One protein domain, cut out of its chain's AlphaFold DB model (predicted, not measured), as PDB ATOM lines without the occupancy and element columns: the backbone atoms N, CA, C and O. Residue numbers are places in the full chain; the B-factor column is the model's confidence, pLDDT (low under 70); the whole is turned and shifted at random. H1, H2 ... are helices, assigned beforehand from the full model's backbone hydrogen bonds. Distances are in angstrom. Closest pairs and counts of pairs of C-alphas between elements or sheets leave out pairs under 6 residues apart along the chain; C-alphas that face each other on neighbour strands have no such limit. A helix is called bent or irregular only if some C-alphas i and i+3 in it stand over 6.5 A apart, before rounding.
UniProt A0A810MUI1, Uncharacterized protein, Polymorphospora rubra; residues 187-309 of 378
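What this domain is: This is residues 187 to 309 of the 378 residues of an uncharacterized protein of Polymorphospora rubra (UniProt A0A810MUI1). One long helix, H7, runs out of a small head made of six shorter helices; the part of H7 past residue 282 reaches away from the head as an arm, and residues 297 to 309, with no named element, fold back beside it. In the head, H5 lies in the middle, crossed by H1 on one side and by H7 on the other, while H3 and H6 run side by side, with H4 beyond one end of H3 and the short H2 at one end of H1. The printed part has 123 residues with seven named helices, H1 to H7 in that order along the chain, and no named strand; the class is all helix. It is only just compact, close to loose, with a radius of gyration of the C-alphas of 16.2 A, and the C-alphas span 51 by 34 by 25 A, the arm making much of the length.

How they stand to each other: H7, residues 268 to 296, touches H5, residues 239 to 251, with its residues 274 to 282 alone; the closest C-alphas are those of Ala 244 and Ile 278, 5.2 A apart. The two stand at a steep tilt of 63 degrees and run opposite ways. H5 also touches H1, residues 187 to 200, with the closest C-alphas, those of Val 193 and Ala 246, 5.3 A apart, at a steep tilt of 49 degrees, the same way. H1 and H7 are apart. H5, with its residues 245 to 249 alone, touches H3, residues 210 to 225; the closest C-alphas are those of Val 219 and Val 245, 6.8 A apart, at a steep tilt of 40 degrees, opposite ways. H3 and H5 are the hubs, touching three helices each. H3 touches H6, residues 255 to 263, along 23 pairs of C-alphas within 8 A, with Ala 215 and Ser 259 closest at 4.0 A, at a shallow tilt of 29 degrees, the same way. H3, with residues 220 to 225 alone, touches H4, residues 229 to 236; the closest C-alphas are those of Val 224 and Ala 232, 5.0 A apart, at a steep tilt of 46 degrees, opposite ways. H1, with residues 194 to 198 alone, touches H2, residues 204 to 208, closest at the C-alphas of Thr 198 and Ser 204, 6.6 A. H6 and H7 only just touch, with 3 pairs of C-alphas within 8 A, and only at the corner; Phe 262 and His 271 are closest, their C-alphas 6.3 A apart. In H1, H3, H5 and H6 every O i to N i+4 pair is within hydrogen-bond range; in H7 22 of 25 are, in H4 2 of 4, and in H2 0 of 1, beside 1 of 2 O i to N i+3 pairs.

Where its parts are: H7 is 43.8 A long, from C-alpha 268 at (192.029, 184.401, 153.375) to C-alpha 296 at (169.072, 155.447, 176.806). H3 measures 22.3 A, H1 20.2 A and H5 18.3 A; H6 measures 11.6 A, H4 10.8 A and H2 8.4 A. H1 begins at C-alpha 187, at (186.648, 160.498, 140.507). H4 is irregular, with C-alphas 230 and 233 7.5 A apart; H2 and H7 are only just irregular, with C-alphas 204 and 207 6.9 A apart and C-alphas 289 and 292 6.6 A apart.

The domain as a whole: The two C-alphas farthest apart are those of Lys 210 and Gly 298, at 51.1 A. The printed part has no cut, and the six links between its helices are tight. The mean pLDDT of the printed part is 81.5; residues 202 to 208, residues 263 to 272 and residue 274 are under 70.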
ATOM      1  N   GLU A 187     187.856 160.581 141.332       90.25
ATOM      2  CA  GLU A 187     186.648 160.498 140.507       90.25
ATOM      3  C   GLU A 187     185.403 160.276 141.372       90.25
ATOM      4  O   GLU A 187     184.391 160.965 141.209       90.25
ATOM      5  N   GLU A 188     185.497 159.387 142.358       91.06
ATOM      6  CA  GLU A 188     184.421 159.048 143.283       91.06
ATOM      7  C   GLU A 188     184.032 160.245 144.155       91.06
ATOM      8  O   GLU A 188     182.853 160.427 144.448       91.06
ATOM      9  N   ARG A 189     184.983 161.117 144.523       92.62
ATOM     10  CA  ARG A 189     184.695 162.373 145.241       92.62
ATOM     11  C   ARG A 189     183.751 163.278 144.456       92.62
ATOM     12  O   ARG A 189     182.817 163.835 145.035       92.62
ATOM     13  N   LEU A 190     183.982 163.420 143.150       93.19
ATOM     14  CA  LEU A 190     183.130 164.231 142.277       93.19
ATOM     15  C   LEU A 190     181.737 163.611 142.181       93.19
ATOM     16  O   LEU A 190     180.747 164.305 142.400       93.19
ATOM     17  N   GLN A 191     181.668 162.298 141.938       92.81
ATOM     18  CA  GLN A 191     180.404 161.560 141.868       92.81
ATOM     19  C   GLN A 191     179.616 161.643 143.180       92.81
ATOM     20  O   GLN A 191     178.398 161.823 143.165       92.81
ATOM     21  N   TYR A 192     180.306 161.550 144.318       92.88
ATOM     22  CA  TYR A 192     179.704 161.656 145.638       92.88
ATOM     23  C   TYR A 192     179.078 163.031 145.848       92.88
ATOM     24  O   TYR A 192     177.896 163.123 146.173       92.88
ATOM     25  N   VAL A 193     179.848 164.106 145.645       92.81
ATOM     26  CA  VAL A 193     179.352 165.475 145.844       92.81
ATOM     27  C   VAL A 193     178.200 165.771 144.888       92.81
ATOM     28  O   VAL A 193     177.150 166.233 145.336       92.81
ATOM     29  N   ASP A 194     178.359 165.451 143.603       92.31
ATOM     30  CA  ASP A 194     177.313 165.642 142.599       92.31
ATOM     31  C   ASP A 194     176.046 164.893 142.987       92.31
ATOM     32  O   ASP A 194     174.957 165.464 142.974       92.31
ATOM     33  N   GLY A 195     176.168 163.631 143.381       90.44
ATOM     34  CA  GLY A 195     175.025 162.810 143.734       90.44
ATOM     35  C   GLY A 195     174.331 163.247 145.026       90.44
ATOM     36  O   GLY A 195     173.099 163.294 145.062       90.44
ATOM     37  N   VAL A 196     175.074 163.682 146.053       90.00
ATOM     38  CA  VAL A 196     174.481 164.285 147.261       90.00
ATOM     39  C   VAL A 196     173.740 165.574 146.914       90.00
ATOM     40  O   VAL A 196     172.601 165.754 147.352       90.00
ATOM     41  N   VAL A 197     174.350 166.459 146.118       90.12
ATOM     42  CA  VAL A 197     173.703 167.702 145.673       90.12
ATOM     43  C   VAL A 197     172.464 167.383 144.840       90.12
ATOM     44  O   VAL A 197     171.416 167.967 145.085       90.12
ATOM     45  N   THR A 198     172.535 166.417 143.921       87.88
ATOM     46  CA  THR A 198     171.396 165.961 143.105       87.88
ATOM     47  C   THR A 198     170.239 165.516 143.984       87.88
ATOM     48  O   THR A 198     169.108 165.953 143.797       87.88
ATOM     49  N   HIS A 199     170.527 164.649 144.955       85.06
ATOM     50  CA  HIS A 199     169.510 164.011 145.779       85.06
ATOM     51  C   HIS A 199     168.879 164.978 146.788       85.06
ATOM     52  O   HIS A 199     167.714 164.823 147.152       85.06
ATOM     53  N   ARG A 200     169.635 165.979 147.259       86.19
ATOM     54  CA  ARG A 200     169.157 166.966 148.243       86.19
ATOM     55  C   ARG A 200     168.653 168.265 147.610       86.19
ATOM     56  O   ARG A 200     167.921 169.007 148.267       86.19
ATOM     57  N   SER A 201     169.025 168.561 146.367       80.19
ATOM     58  CA  SER A 201     168.563 169.751 145.656       80.19
ATOM     59  C   SER A 201     167.087 169.617 145.293       80.19
ATOM     60  O   SER A 201     166.634 168.607 144.764       80.19
ATOM     61  N   ARG A 202     166.329 170.694 145.511       66.56
ATOM     62  CA  ARG A 202     164.944 170.813 145.025       66.56
ATOM     63  C   ARG A 202     164.868 171.147 143.531       66.56
ATOM     64  O   ARG A 202     163.774 171.190 142.979       66.56
ATOM     65  N   ASN A 203     166.006 171.416 142.886       65.31
ATOM     66  CA  ASN A 203     166.095 171.862 141.501       65.31
ATOM     67  C   ASN A 203     167.153 171.047 140.736       65.31
ATOM     68  O   ASN A 203     168.353 171.153 140.995       65.31
ATOM     69  N   SER A 204     166.708 170.237 139.777       59.31
ATOM     70  CA  SER A 204     167.559 169.331 138.994       59.31
ATOM     71  C   SER A 204     168.487 170.046 138.002       59.31
ATOM     72  O   SER A 204     169.423 169.436 137.494       59.31
ATOM     73  N   LEU A 205     168.277 171.343 137.741       61.03
ATOM     74  CA  LEU A 205     169.084 172.136 136.800       61.03
ATOM     75  C   LEU A 205     170.408 172.654 137.392       61.03
ATOM     76  O   LEU A 205     171.248 173.162 136.650       61.03
ATOM     77  N   VAL A 206     170.601 172.522 138.709       64.25
ATOM     78  CA  VAL A 206     171.761 173.028 139.471       64.25
ATOM     79  C   VAL A 206     173.086 172.442 138.960       64.25
ATOM     80  O   VAL A 206     174.083 173.150 138.882       64.25
ATOM     81  N   LEU A 207     173.089 171.176 138.539       65.62
ATOM     82  CA  LEU A 207     174.309 170.424 138.208       65.62
ATOM     83  C   LEU A 207     174.843 170.704 136.798       65.62
ATOM     84  O   LEU A 207     176.019 170.486 136.513       65.62
ATOM     85  N   SER A 208     173.984 171.196 135.904       64.81
ATOM     86  CA  SER A 208     174.304 171.376 134.481       64.81
ATOM     87  C   SER A 208     175.005 172.707 134.186       64.81
ATOM     88  O   SER A 208     175.368 172.989 133.044       64.81
ATOM     89  N   GLY A 209     175.175 173.565 135.195       78.19
ATOM     90  CA  GLY A 209     175.822 174.862 135.046       78.19
ATOM     91  C   GLY A 209     177.343 174.763 135.146       78.19
ATOM     92  O   GLY A 209     177.872 174.287 136.145       78.19
ATOM     93  N   LYS A 210     178.069 175.344 134.183       85.75
ATOM     94  CA  LYS A 210     179.539 175.510 134.253       85.75
ATOM     95  C   LYS A 210     180.029 176.147 135.567       85.75
ATOM     96  O   LYS A 210     181.153 175.910 135.990       85.75
ATOM     97  N   TYR A 211     179.187 176.967 136.202       88.56
ATOM     98  CA  TYR A 211     179.498 177.607 137.478       88.56
ATOM     99  C   TYR A 211     179.433 176.636 138.656       88.56
ATOM    100  O   TYR A 211     180.267 176.752 139.545       88.56
ATOM    101  N   TYR A 212     178.515 175.665 138.639       91.12
ATOM    102  CA  TYR A 212     178.447 174.611 139.652       91.12
ATOM    103  C   TYR A 212     179.714 173.759 139.636       91.12
ATOM    104  O   TYR A 212     180.378 173.627 140.658       91.12
ATOM    105  N   GLN A 213     180.093 173.254 138.457       92.00
ATOM    106  CA  GLN A 213     181.302 172.441 138.293       92.00
ATOM    107  C   GLN A 213     182.546 173.211 138.758       92.00
ATOM    108  O   GLN A 213     183.310 172.715 139.580       92.00
ATOM    109  N   ALA A 214     182.688 174.473 138.332       91.62
ATOM    110  CA  ALA A 214     183.789 175.327 138.771       91.62
ATOM    111  C   ALA A 214     183.794 175.577 140.291       91.62
ATOM    112  O   ALA A 214     184.863 175.650 140.890       91.62
ATOM    113  N   ALA A 215     182.625 175.721 140.923       91.19
ATOM    114  CA  ALA A 215     182.517 175.881 142.371       91.19
ATOM    115  C   ALA A 215     182.911 174.604 143.111       91.19
ATOM    116  O   ALA A 215     183.764 174.660 143.990       91.19
ATOM    117  N   ARG A 216     182.336 173.459 142.731       92.94
ATOM    118  CA  ARG A 216     182.654 172.146 143.303       92.94
ATOM    119  C   ARG A 216     184.153 171.873 143.253       92.94
ATOM    120  O   ARG A 216     184.753 171.566 144.281       92.94
ATOM    121  N   ASP A 217     184.754 172.037 142.078       93.06
ATOM    122  CA  ASP A 217     186.174 171.771 141.871       93.06
ATOM    123  C   ASP A 217     187.042 172.737 142.693       93.06
ATOM    124  O   ASP A 217     188.045 172.325 143.278       93.06
ATOM    125  N   ALA A 218     186.642 174.010 142.803       90.25
ATOM    126  CA  ALA A 218     187.341 174.991 143.630       90.25
ATOM    127  C   ALA A 218     187.274 174.650 145.129       90.25
ATOM    128  O   ALA A 218     188.301 174.714 145.805       90.25
ATOM    129  N   VAL A 219     186.108 174.245 145.650       89.19
ATOM    130  CA  VAL A 219     185.955 173.849 147.063       89.19
ATOM    131  C   VAL A 219     186.755 172.579 147.359       89.19
ATOM    132  O   VAL A 219     187.507 172.545 148.329       89.19
ATOM    133  N   LEU A 220     186.663 171.547 146.513       90.38
ATOM    134  CA  LEU A 220     187.430 170.311 146.703       90.38
ATOM    135  C   LEU A 220     188.938 170.569 146.666       90.38
ATOM    136  O   LEU A 220     189.665 170.117 147.549       90.38
ATOM    137  N   LYS A 221     189.410 171.354 145.693       89.19
ATOM    138  CA  LYS A 221     190.822 171.745 145.610       89.19
ATOM    139  C   LYS A 221     191.269 172.507 146.855       89.19
ATOM    140  O   LYS A 221     192.373 172.282 147.345       89.19
ATOM    141  N   SER A 222     190.414 173.386 147.367       85.06
ATOM    142  CA  SER A 222     190.665 174.128 148.596       85.06
ATOM    143  C   SER A 222     190.865 173.197 149.791       85.06
ATOM    144  O   SER A 222     191.872 173.325 150.483       85.06
ATOM    145  N   VAL A 223     189.959 172.234 149.985       83.44
ATOM    146  CA  VAL A 223     190.029 171.221 151.053       83.44
ATOM    147  C   VAL A 223     191.308 170.383 150.955       83.44
ATOM    148  O   VAL A 223     191.972 170.153 151.960       83.44
ATOM    149  N   VAL A 224     191.697 169.963 149.748       85.00
ATOM    150  CA  VAL A 224     192.962 169.238 149.525       85.00
ATOM    151  C   VAL A 224     194.162 170.116 149.896       85.00
ATOM    152  O   VAL A 224     195.101 169.651 150.536       85.00
ATOM    153  N   SER A 225     194.139 171.400 149.525       82.50
ATOM    154  CA  SER A 225     195.250 172.326 149.776       82.50
ATOM    155  C   SER A 225     195.366 172.815 151.223       82.50
ATOM    156  O   SER A 225     196.405 173.357 151.593       82.50
ATOM    157  N   SER A 226     194.320 172.647 152.039       75.75
ATOM    158  CA  SER A 226     194.287 173.134 153.424       75.75
ATOM    159  C   SER A 226     194.943 172.185 154.429       75.75
ATOM    160  O   SER A 226     195.023 172.509 155.611       75.75
ATOM    161  N   VAL A 227     195.400 171.014 153.983       77.94
ATOM    162  CA  VAL A 227     196.018 169.986 154.828       77.94
ATOM    163  C   VAL A 227     197.367 169.537 154.252       77.94
ATOM    164  O   VAL A 227     197.603 169.667 153.049       77.94
ATOM    165  N   PRO A 228     198.287 169.011 155.085       78.31
ATOM    166  CA  PRO A 228     199.569 168.499 154.612       78.31
ATOM    167  C   PRO A 228     199.396 167.420 153.536       78.31
ATOM    168  O   PRO A 228     198.523 166.559 153.644       78.31
ATOM    169  N   SER A 229     200.274 167.418 152.527       75.56
ATOM    170  CA  SER A 229     200.129 166.587 151.322       75.56
ATOM    171  C   SER A 229     199.995 165.084 151.586       75.56
ATOM    172  O   SER A 229     199.344 164.395 150.813       75.56
ATOM    173  N   GLN A 230     200.576 164.567 152.675       73.88
ATOM    174  CA  GLN A 230     200.488 163.146 153.039       73.88
ATOM    175  C   GLN A 230     199.089 162.723 153.517       73.88
ATOM    176  O   GLN A 230     198.734 161.561 153.375       73.88
ATOM    177  N   ALA A 231     198.293 163.649 154.063       79.88
ATOM    178  CA  ALA A 231     196.936 163.383 154.548       79.88
ATOM    179  C   ALA A 231     195.848 163.932 153.609       79.88
ATOM    180  O   ALA A 231     194.663 163.674 153.817       79.88
ATOM    181  N   ALA A 232     196.243 164.696 152.586       82.31
ATOM    182  CA  ALA A 232     195.331 165.477 151.761       82.31
ATOM    183  C   ALA A 232     194.319 164.629 150.992       82.31
ATOM    184  O   ALA A 232     193.127 164.938 151.006       82.31
ATOM    185  N   GLU A 233     194.770 163.538 150.377       82.69
ATOM    186  CA  GLU A 233     193.885 162.667 149.605       82.69
ATOM    187  C   GLU A 233     192.911 161.905 150.505       82.69
ATOM    188  O   GLU A 233     191.707 161.910 150.251       82.69
ATOM    189  N   THR A 234     193.397 161.345 151.615       83.44
ATOM    190  CA  THR A 234     192.549 160.636 152.581       83.44
ATOM    191  C   THR A 234     191.517 161.557 153.228       83.44
ATOM    192  O   THR A 234     190.355 161.177 153.362       83.44
ATOM    193  N   PHE A 235     191.911 162.779 153.599       84.19
ATOM    194  CA  PHE A 235     191.000 163.760 154.183       84.19
ATOM    195  C   PHE A 235     189.938 164.212 153.177       84.19
ATOM    196  O   PHE A 235     188.747 164.192 153.481       84.19
ATOM    197  N   ALA A 236     190.346 164.566 151.958       86.56
ATOM    198  CA  ALA A 236     189.416 165.008 150.927       86.56
ATOM    199  C   ALA A 236     188.495 163.880 150.435       86.56
ATOM    200  O   ALA A 236     187.389 164.163 149.986       86.56
ATOM    201  N   GLY A 237     188.931 162.621 150.508       88.25
ATOM    202  CA  GLY A 237     188.126 161.438 150.188       88.25
ATOM    203  C   GLY A 237     187.199 160.980 151.314       88.25
ATOM    204  O   GLY A 237     186.446 160.021 151.138       88.25
ATOM    205  N   TYR A 238     187.236 161.626 152.481       87.50
ATOM    206  CA  TYR A 238     186.431 161.224 153.626       87.50
ATOM    207  C   TYR A 238     184.969 161.654 153.448       87.50
ATOM    208  O   TYR A 238     184.666 162.836 153.292       87.50
ATOM    209  N   ALA A 239     184.032 160.701 153.508       87.19
ATOM    210  CA  ALA A 239     182.619 160.954 153.204       87.19
ATOM    211  C   ALA A 239     181.988 162.134 153.984       87.19
ATOM    212  O   ALA A 239     181.285 162.931 153.369       87.19
ATOM    213  N   PRO A 240     182.251 162.332 155.292       84.12
ATOM    214  CA  PRO A 240     181.764 163.510 156.010       84.12
ATOM    215  C   PRO A 240     182.293 164.844 155.473       84.12
ATOM    216  O   PRO A 240     181.557 165.828 155.474       84.12
ATOM    217  N   VAL A 241     183.538 164.888 154.992       86.69
ATOM    218  CA  VAL A 241     184.093 166.087 154.348       86.69
ATOM    219  C   VAL A 241     183.337 166.362 153.052       86.69
ATOM    220  O   VAL A 241     182.933 167.494 152.804       86.69
ATOM    221  N   LEU A 242     183.055 165.326 152.261       90.56
ATOM    222  CA  LEU A 242     182.276 165.452 151.028       90.56
ATOM    223  C   LEU A 242     180.817 165.864 151.278       90.56
ATOM    224  O   LEU A 242     180.284 166.685 150.531       90.56
ATOM    225  N   ASP A 243     180.184 165.359 152.342       87.25
ATOM    226  CA  ASP A 243     178.873 165.826 152.821       87.25
ATOM    227  C   ASP A 243     178.895 167.342 153.087       87.25
ATOM    228  O   ASP A 243     177.961 168.050 152.707       87.25
ATOM    229  N   ALA A 244     179.957 167.842 153.722       85.12
ATOM    230  CA  ALA A 244     180.101 169.253 154.055       85.12
ATOM    231  C   ALA A 244     180.382 170.120 152.814       85.12
ATOM    232  O   ALA A 244     179.791 171.188 152.653       85.12
ATOM    233  N   VAL A 245     181.197 169.631 151.872       88.88
ATOM    234  CA  VAL A 245     181.376 170.269 150.555       88.88
ATOM    235  C   VAL A 245     180.037 170.371 149.821       88.88
ATOM    236  O   VAL A 245     179.681 171.440 149.320       88.88
ATOM    237  N   ALA A 246     179.252 169.292 149.797       90.56
ATOM    238  CA  ALA A 246     177.918 169.305 149.206       90.56
ATOM    239  C   ALA A 246     176.976 170.284 149.929       90.56
ATOM    240  O   ALA A 246     176.198 170.977 149.273       90.56
ATOM    241  N   ALA A 247     177.060 170.395 151.259       86.62
ATOM    242  CA  ALA A 247     176.273 171.347 152.042       86.62
ATOM    243  C   ALA A 247     176.579 172.808 151.672       86.62
ATOM    244  O   ALA A 247     175.646 173.596 151.503       86.62
ATOM    245  N   VAL A 248     177.852 173.163 151.456       85.31
ATOM    246  CA  VAL A 248     178.250 174.496 150.962       85.31
ATOM    247  C   VAL A 248     177.601 174.789 149.604       85.31
ATOM    248  O   VAL A 248     177.011 175.854 149.419       85.31
ATOM    249  N   LEU A 249     177.648 173.832 148.671       88.25
ATOM    250  CA  LEU A 249     177.082 173.981 147.321       88.25
ATOM    251  C   LEU A 249     175.545 174.030 147.297       88.25
ATOM    252  O   LEU A 249     174.969 174.628 146.389       88.25
ATOM    253  N   LEU A 250     174.887 173.393 148.270       87.19
ATOM    254  CA  LEU A 250     173.432 173.428 148.451       87.19
ATOM    255  C   LEU A 250     172.954 174.718 149.127       87.19
ATOM    256  O   LEU A 250     171.825 175.141 148.889       87.19
ATOM    257  N   ARG A 251     173.783 175.318 149.988       84.06
ATOM    258  CA  ARG A 251     173.462 176.549 150.724       84.06
ATOM    259  C   ARG A 251     173.577 177.795 149.851       84.06
ATOM    260  O   ARG A 251     172.772 178.709 150.004       84.06
ATOM    261  N   GLU A 252     174.574 177.845 148.970       82.44
ATOM    262  CA  GLU A 252     174.839 179.003 148.116       82.44
ATOM    263  C   GLU A 252     174.399 178.736 146.673       82.44
ATOM    264  O   GLU A 252     175.030 177.974 145.943       82.44
ATOM    265  N   GLU A 253     173.331 179.404 146.235       80.12
ATOM    266  CA  GLU A 253     172.829 179.285 144.860       80.12
ATOM    267  C   GLU A 253     173.743 179.997 143.847       80.12
ATOM    268  O   GLU A 253     173.788 179.629 142.670       80.12
ATOM    269  N   ASN A 254     174.511 181.007 144.281       86.56
ATOM    270  CA  ASN A 254     175.449 181.717 143.418       86.56
ATOM    271  C   ASN A 254     176.807 181.002 143.351       86.56
ATOM    272  O   ASN A 254     177.811 181.446 143.915       86.56
ATOM    273  N   HIS A 255     176.872 179.912 142.587       89.06
ATOM    274  CA  HIS A 255     178.107 179.134 142.421       89.06
ATOM    275  C   HIS A 255     179.267 179.923 141.802       89.06
ATOM    276  O   HIS A 255     180.424 179.606 142.055       89.06
ATOM    277  N   PHE A 256     179.001 180.995 141.050       87.00
ATOM    278  CA  PHE A 256     180.067 181.886 140.580       87.00
ATOM    279  C   PHE A 256     180.748 182.636 141.737       87.00
ATOM    280  O   PHE A 256     181.959 182.855 141.718       87.00
ATOM    281  N   ALA A 257     179.995 183.027 142.768       84.81
ATOM    282  CA  ALA A 257     180.573 183.633 143.963       84.81
ATOM    283  C   ALA A 257     181.409 182.618 144.760       84.81
ATOM    284  O   ALA A 257     182.505 182.962 145.205       84.81
ATOM    285  N   VAL A 258     180.927 181.374 144.883       86.25
ATOM    286  CA  VAL A 258     181.664 180.273 145.527       86.25
ATOM    287  C   VAL A 258     182.978 180.011 144.792       86.25
ATOM    288  O   VAL A 258     184.043 180.062 145.402       86.25
ATOM    289  N   SER A 259     182.940 179.812 143.472       87.44
ATOM    290  CA  SER A 259     184.150 179.514 142.700       87.44
ATOM    291  C   SER A 259     185.206 180.617 142.812       87.44
ATOM    292  O   SER A 259     186.386 180.314 142.954       87.44
ATOM    293  N   ASN A 260     184.807 181.893 142.841       83.88
ATOM    294  CA  ASN A 260     185.741 183.006 143.041       83.88
ATOM    295  C   ASN A 260     186.310 183.069 144.467       83.88
ATOM    296  O   ASN A 260     187.493 183.378 144.639       83.88
ATOM    297  N   ALA A 261     185.488 182.779 145.481       80.81
ATOM    298  CA  ALA A 261     185.907 182.769 146.881       80.81
ATOM    299  C   ALA A 261     186.971 181.696 147.160       80.81
ATOM    300  O   ALA A 261     187.909 181.951 147.910       80.81
ATOM    301  N   PHE A 262     186.846 180.533 146.519       78.25
ATOM    302  CA  PHE A 262     187.783 179.416 146.660       78.25
ATOM    303  C   PHE A 262     188.902 179.404 145.601       78.25
ATOM    304  O   PHE A 262     189.946 178.795 145.812       78.25
ATOM    305  N   GLY A 263     188.714 180.086 144.466       69.06
ATOM    306  CA  GLY A 263     189.654 180.099 143.341       69.06
ATOM    307  C   GLY A 263     190.760 181.155 143.418       69.06
ATOM    308  O   GLY A 263     191.744 181.050 142.687       69.06
ATOM    309  N   THR A 264     190.637 182.165 144.286       62.56
ATOM    310  CA  THR A 264     191.654 183.216 144.449       62.56
ATOM    311  C   THR A 264     192.432 183.042 145.754       62.56
ATOM    312  O   THR A 264     191.862 183.028 146.841       62.56
ATOM    313  N   SER A 265     193.767 182.974 145.671       53.66
ATOM    314  CA  SER A 265     194.681 182.860 146.828       53.66
ATOM    315  C   SER A 265     194.619 184.053 147.803       53.66
ATOM    316  O   SER A 265     195.271 184.037 148.842       53.66
ATOM    317  N   SER A 266     193.840 185.086 147.475       49.41
ATOM    318  CA  SER A 266     193.653 186.318 148.249       49.41
ATOM    319  C   SER A 266     192.427 186.282 149.180       49.41
ATOM    320  O   SER A 266     192.181 187.245 149.903       49.41
ATOM    321  N   GLY A 267     191.642 185.199 149.181       52.50
ATOM    322  CA  GLY A 267     190.390 185.058 149.937       52.50
ATOM    323  C   GLY A 267     190.533 184.615 151.399       52.50
ATOM    324  O   GLY A 267     189.646 183.921 151.894       52.50
ATOM    325  N   GLY A 268     191.621 184.986 152.087       59.75
ATOM    326  CA  GLY A 268     192.029 184.401 153.375       59.75
ATOM    327  C   GLY A 268     190.925 184.316 154.437       59.75
ATOM    328  O   GLY A 268     190.766 183.279 155.069       59.75
ATOM    329  N   THR A 269     190.092 185.349 154.596       63.09
ATOM    330  CA  THR A 269     189.051 185.360 155.641       63.09
ATOM    331  C   THR A 269     187.810 184.547 155.270       63.09
ATOM    332  O   THR A 269     187.257 183.858 156.122       63.09
ATOM    333  N   ARG A 270     187.365 184.603 154.007       64.06
ATOM    334  CA  ARG A 270     186.149 183.902 153.557       64.06
ATOM    335  C   ARG A 270     186.400 182.404 153.408       64.06
ATOM    336  O   ARG A 270     185.579 181.605 153.831       64.06
ATOM    337  N   HIS A 271     187.568 182.036 152.891       65.50
ATOM    338  CA  HIS A 271     188.032 180.653 152.834       65.50
ATOM    339  C   HIS A 271     188.058 180.016 154.232       65.50
ATOM    340  O   HIS A 271     187.514 178.932 154.427       65.50
ATOM    341  N   LEU A 272     188.649 180.700 155.222       68.88
ATOM    342  CA  LEU A 272     188.692 180.214 156.605       68.88
ATOM    343  C   LEU A 272     187.295 180.094 157.226       68.88
ATOM    344  O   LEU A 272     187.043 179.145 157.961       68.88
ATOM    345  N   GLN A 273     186.382 181.020 156.920       70.19
ATOM    346  CA  GLN A 273     184.991 180.935 157.377       70.19
ATOM    347  C   GLN A 273     184.276 179.702 156.819       70.19
ATOM    348  O   GLN A 273     183.597 179.013 157.573       70.19
ATOM    349  N   GLU A 274     184.454 179.377 155.539       69.62
ATOM    350  CA  GLU A 274     183.815 178.186 154.971       69.62
ATOM    351  C   GLU A 274     184.440 176.878 155.474       69.62
ATOM    352  O   GLU A 274     183.708 175.929 155.746       69.62
ATOM    353  N   LEU A 275     185.763 176.821 155.676       73.00
ATOM    354  CA  LEU A 275     186.396 175.674 156.341       73.00
ATOM    355  C   LEU A 275     185.901 175.512 157.783       73.00
ATOM    356  O   LEU A 275     185.643 174.390 158.218       73.00
ATOM    357  N   LYS A 276     185.721 176.622 158.507       78.38
ATOM    358  CA  LYS A 276     185.118 176.604 159.841       78.38
ATOM    359  C   LYS A 276     183.690 176.056 159.790       78.38
ATOM    360  O   LYS A 276     183.360 175.204 160.601       78.38
ATOM    361  N   HIS A 277     182.873 176.471 158.820       76.19
ATOM    362  CA  HIS A 277     181.522 175.922 158.661       76.19
ATOM    363  C   HIS A 277     181.532 174.412 158.398       76.19
ATOM    364  O   HIS A 277     180.733 173.695 158.990       76.19
ATOM    365  N   ILE A 278     182.449 173.924 157.555       75.19
ATOM    366  CA  ILE A 278     182.624 172.483 157.324       75.19
ATOM    367  C   ILE A 278     182.941 171.764 158.643       75.19
ATOM    368  O   ILE A 278     182.349 170.727 158.929       75.19
ATOM    369  N   LEU A 279     183.844 172.316 159.457       80.25
ATOM    370  CA  LEU A 279     184.191 171.750 160.760       80.25
ATOM    371  C   LEU A 279     182.998 171.756 161.730       80.25
ATOM    372  O   LEU A 279     182.716 170.730 162.346       80.25
ATOM    373  N   ASP A 280     182.274 172.871 161.835       82.69
ATOM    374  CA  ASP A 280     181.098 172.996 162.703       82.69
ATOM    375  C   ASP A 280     180.013 171.971 162.317       82.69
ATOM    376  O   ASP A 280     179.481 171.270 163.181       82.69
ATOM    377  N   ASP A 281     179.736 171.806 161.017       78.56
ATOM    378  CA  ASP A 281     178.766 170.826 160.506       78.56
ATOM    379  C   ASP A 281     179.167 169.378 160.860       78.56
ATOM    380  O   ASP A 281     178.309 168.552 161.202       78.56
ATOM    381  N   LEU A 282     180.468 169.060 160.831       79.12
ATOM    382  CA  LEU A 282     180.995 167.754 161.243       79.12
ATOM    383  C   LEU A 282     180.787 167.494 162.742       79.12
ATOM    384  O   LEU A 282     180.300 166.424 163.116       79.12
ATOM    385  N   LEU A 283     181.104 168.470 163.592       84.75
ATOM    386  CA  LEU A 283     180.991 168.345 165.049       84.75
ATOM    387  C   LEU A 283     179.530 168.279 165.516       84.75
ATOM    388  O   LEU A 283     179.190 167.509 166.417       84.75
ATOM    389  N   ILE A 284     178.633 169.031 164.870       84.25
ATOM    390  CA  ILE A 284     177.184 168.961 165.118       84.25
ATOM    391  C   ILE A 284     176.641 167.579 164.739       84.25
ATOM    392  O   ILE A 284     175.835 166.991 165.469       84.25
ATOM    393  N   ARG A 285     177.081 167.032 163.600       79.38
ATOM    394  CA  ARG A 285     176.697 165.683 163.174       79.38
ATOM    395  C   ARG A 285     177.134 164.633 164.194       79.38
ATOM    396  O   ARG A 285     176.338 163.746 164.513       79.38
ATOM    397  N   ASP A 286     178.362 164.717 164.696       79.25
ATOM    398  CA  ASP A 286     178.877 163.766 165.683       79.25
ATOM    399  C   ASP A 286     178.185 163.913 167.046       79.25
ATOM    400  O   ASP A 286     177.781 162.901 167.623       79.25
ATOM    401  N   GLN A 287     177.878 165.139 167.490       83.31
ATOM    402  CA  GLN A 287     177.008 165.373 168.653       83.31
ATOM    403  C   GLN A 287     175.648 164.671 168.487       83.31
ATOM    404  O   GLN A 287     175.135 164.040 169.416       83.31
ATOM    405  N   GLY A 288     175.060 164.736 167.288       81.88
ATOM    406  CA  GLY A 288     173.787 164.088 166.966       81.88
ATOM    407  C   GLY A 288     173.774 162.575 167.213       81.88
ATOM    408  O   GLY A 288     172.732 162.037 167.590       81.88
ATOM    409  N   LYS A 289     174.921 161.896 167.077       75.81
ATOM    410  CA  LYS A 289     175.058 160.453 167.347       75.81
ATOM    411  C   LYS A 289     175.025 160.116 168.839       75.81
ATOM    412  O   LYS A 289     174.634 159.011 169.195       75.81
ATOM    413  N   MET A 290     175.384 161.063 169.705       79.62
ATOM    414  CA  MET A 290     175.413 160.860 171.159       79.62
ATOM    415  C   MET A 290     174.040 161.056 171.811       79.62
ATOM    416  O   MET A 290     173.771 160.503 172.877       79.62
ATOM    417  N   LYS A 291     173.132 161.798 171.165       82.19
ATOM    418  CA  LYS A 291     171.785 162.079 171.692       82.19
ATOM    419  C   LYS A 291     170.963 160.815 171.996       82.19
ATOM    420  O   LYS A 291     170.374 160.757 173.076       82.19
ATOM    421  N   PRO A 292     170.916 159.784 171.126       77.44
ATOM    422  CA  PRO A 292     170.237 158.528 171.443       77.44
ATOM    423  C   PRO A 292     170.829 157.812 172.660       77.44
ATOM    424  O   PRO A 292     170.073 157.284 173.473       77.44
ATOM    425  N   VAL A 293     172.158 157.831 172.811       74.94
ATOM    426  CA  VAL A 293     172.856 157.213 173.949       74.94
ATOM    427  C   VAL A 293     172.499 157.934 175.249       74.94
ATOM    428  O   VAL A 293     172.139 157.283 176.226       74.94
ATOM    429  N   ALA A 294     172.498 159.272 175.246       79.81
ATOM    430  CA  ALA A 294     172.064 160.072 176.392       79.81
ATOM    431  C   ALA A 294     170.634 159.703 176.828       79.81
ATOM    432  O   ALA A 294     170.410 159.402 178.000       79.81
ATOM    433  N   THR A 295     169.695 159.607 175.879       83.06
ATOM    434  CA  THR A 295     168.315 159.173 176.157       83.06
ATOM    435  C   THR A 295     168.261 157.779 176.787       83.06
ATOM    436  O   THR A 295     167.525 157.568 177.748       83.06
ATOM    437  N   GLN A 296     169.037 156.817 176.274       75.25
ATOM    438  CA  GLN A 296     169.072 155.447 176.806       75.25
ATOM    439  C   GLN A 296     169.613 155.384 178.240       75.25
ATOM    440  O   GLN A 296     169.185 154.535 179.018       75.25
ATOM    441  N   LEU A 297     170.513 156.300 178.598       79.38
ATOM    442  CA  LEU A 297     171.065 156.438 179.946       79.38
ATOM    443  C   LEU A 297     170.183 157.286 180.881       79.38
ATOM    444  O   LEU A 297     170.532 157.466 182.046       79.38
ATOM    445  N   GLY A 298     169.049 157.807 180.401       86.06
ATOM    446  CA  GLY A 298     168.174 158.693 181.174       86.06
ATOM    447  C   GLY A 298     168.745 160.100 181.390       86.06
ATOM    448  O   GLY A 298     168.341 160.784 182.329       86.06
ATOM    449  N   LEU A 299     169.689 160.520 180.546       87.00
ATOM    450  CA  LEU A 299     170.292 161.854 180.541       87.00
ATOM    451  C   LEU A 299     169.568 162.772 179.544       87.00
ATOM    452  O   LEU A 299     168.932 162.305 178.599       87.00
ATOM    453  N   ASP A 300     169.688 164.088 179.735       87.19
ATOM    454  CA  ASP A 300     169.144 165.076 178.800       87.19
ATOM    455  C   ASP A 300     169.950 165.061 177.484       87.19
ATOM    456  O   ASP A 300     171.148 165.354 177.507       87.19
ATOM    457  N   PRO A 301     169.352 164.781 176.312       84.81
ATOM    458  CA  PRO A 301     170.071 164.790 175.035       84.81
ATOM    459  C   PRO A 301     170.705 166.143 174.678       84.81
ATOM    460  O   PRO A 301     171.646 166.194 173.882       84.81
ATOM    461  N   SER A 302     170.203 167.245 175.242       84.56
ATOM    462  CA  SER A 302     170.783 168.578 175.058       84.56
ATOM    463  C   SER A 302     172.082 168.791 175.843       84.56
ATOM    464  O   SER A 302     172.837 169.695 175.506       84.56
ATOM    465  N   SER A 303     172.389 167.917 176.810       84.31
ATOM    466  CA  SER A 303     173.644 167.925 177.581       84.31
ATOM    467  C   SER A 303     174.825 167.247 176.871       84.31
ATOM    468  O   SER A 303     175.875 167.035 177.466       84.31
ATOM    469  N   THR A 304     174.663 166.881 175.596       85.94
ATOM    470  CA  THR A 304     175.753 166.330 174.780       85.94
ATOM    471  C   THR A 304     176.738 167.427 174.365       85.94
ATOM    472  O   THR A 304     176.319 168.533 174.026       85.94
ATOM    473  N   TYR A 305     178.035 167.111 174.343       86.00
ATOM    474  CA  TYR A 305     179.116 168.077 174.101       86.00
ATOM    475  C   TYR A 305     178.919 168.886 172.813       86.00
ATOM    476  O   TYR A 305     178.731 168.322 171.728       86.00
ATOM    477  N   GLY A 306     178.941 170.214 172.928       88.69
ATOM    478  CA  GLY A 306     178.809 171.127 171.788       88.69
ATOM    479  C   GLY A 306     180.076 171.184 170.923       88.69
ATOM    480  O   GLY A 306     181.119 170.702 171.355       88.69
ATOM    481  N   PRO A 307     180.028 171.787 169.718       88.12
ATOM    482  CA  PRO A 307     181.209 171.923 168.861       88.12
ATOM    483  C   PRO A 307     182.404 172.594 169.548       88.12
ATOM    484  O   PRO A 307     183.518 172.096 169.436       88.12
ATOM    485  N   GLU A 308     182.175 173.671 170.306       87.19
ATOM    486  CA  GLU A 308     183.240 174.362 171.051       87.19
ATOM    487  C   GLU A 308     183.906 173.433 172.076       87.19
ATOM    488  O   GLU A 308     185.123 173.302 172.090       87.19
ATOM    489  N   GLU A 309     183.111 172.701 172.857       88.31
ATOM    490  CA  GLU A 309     183.620 171.759 173.860       88.31
ATOM    491  C   GLU A 309     184.363 170.573 173.226       88.31
ATOM    492  O   GLU A 309     185.407 170.153 173.721       88.31
TER     493      GLU A 309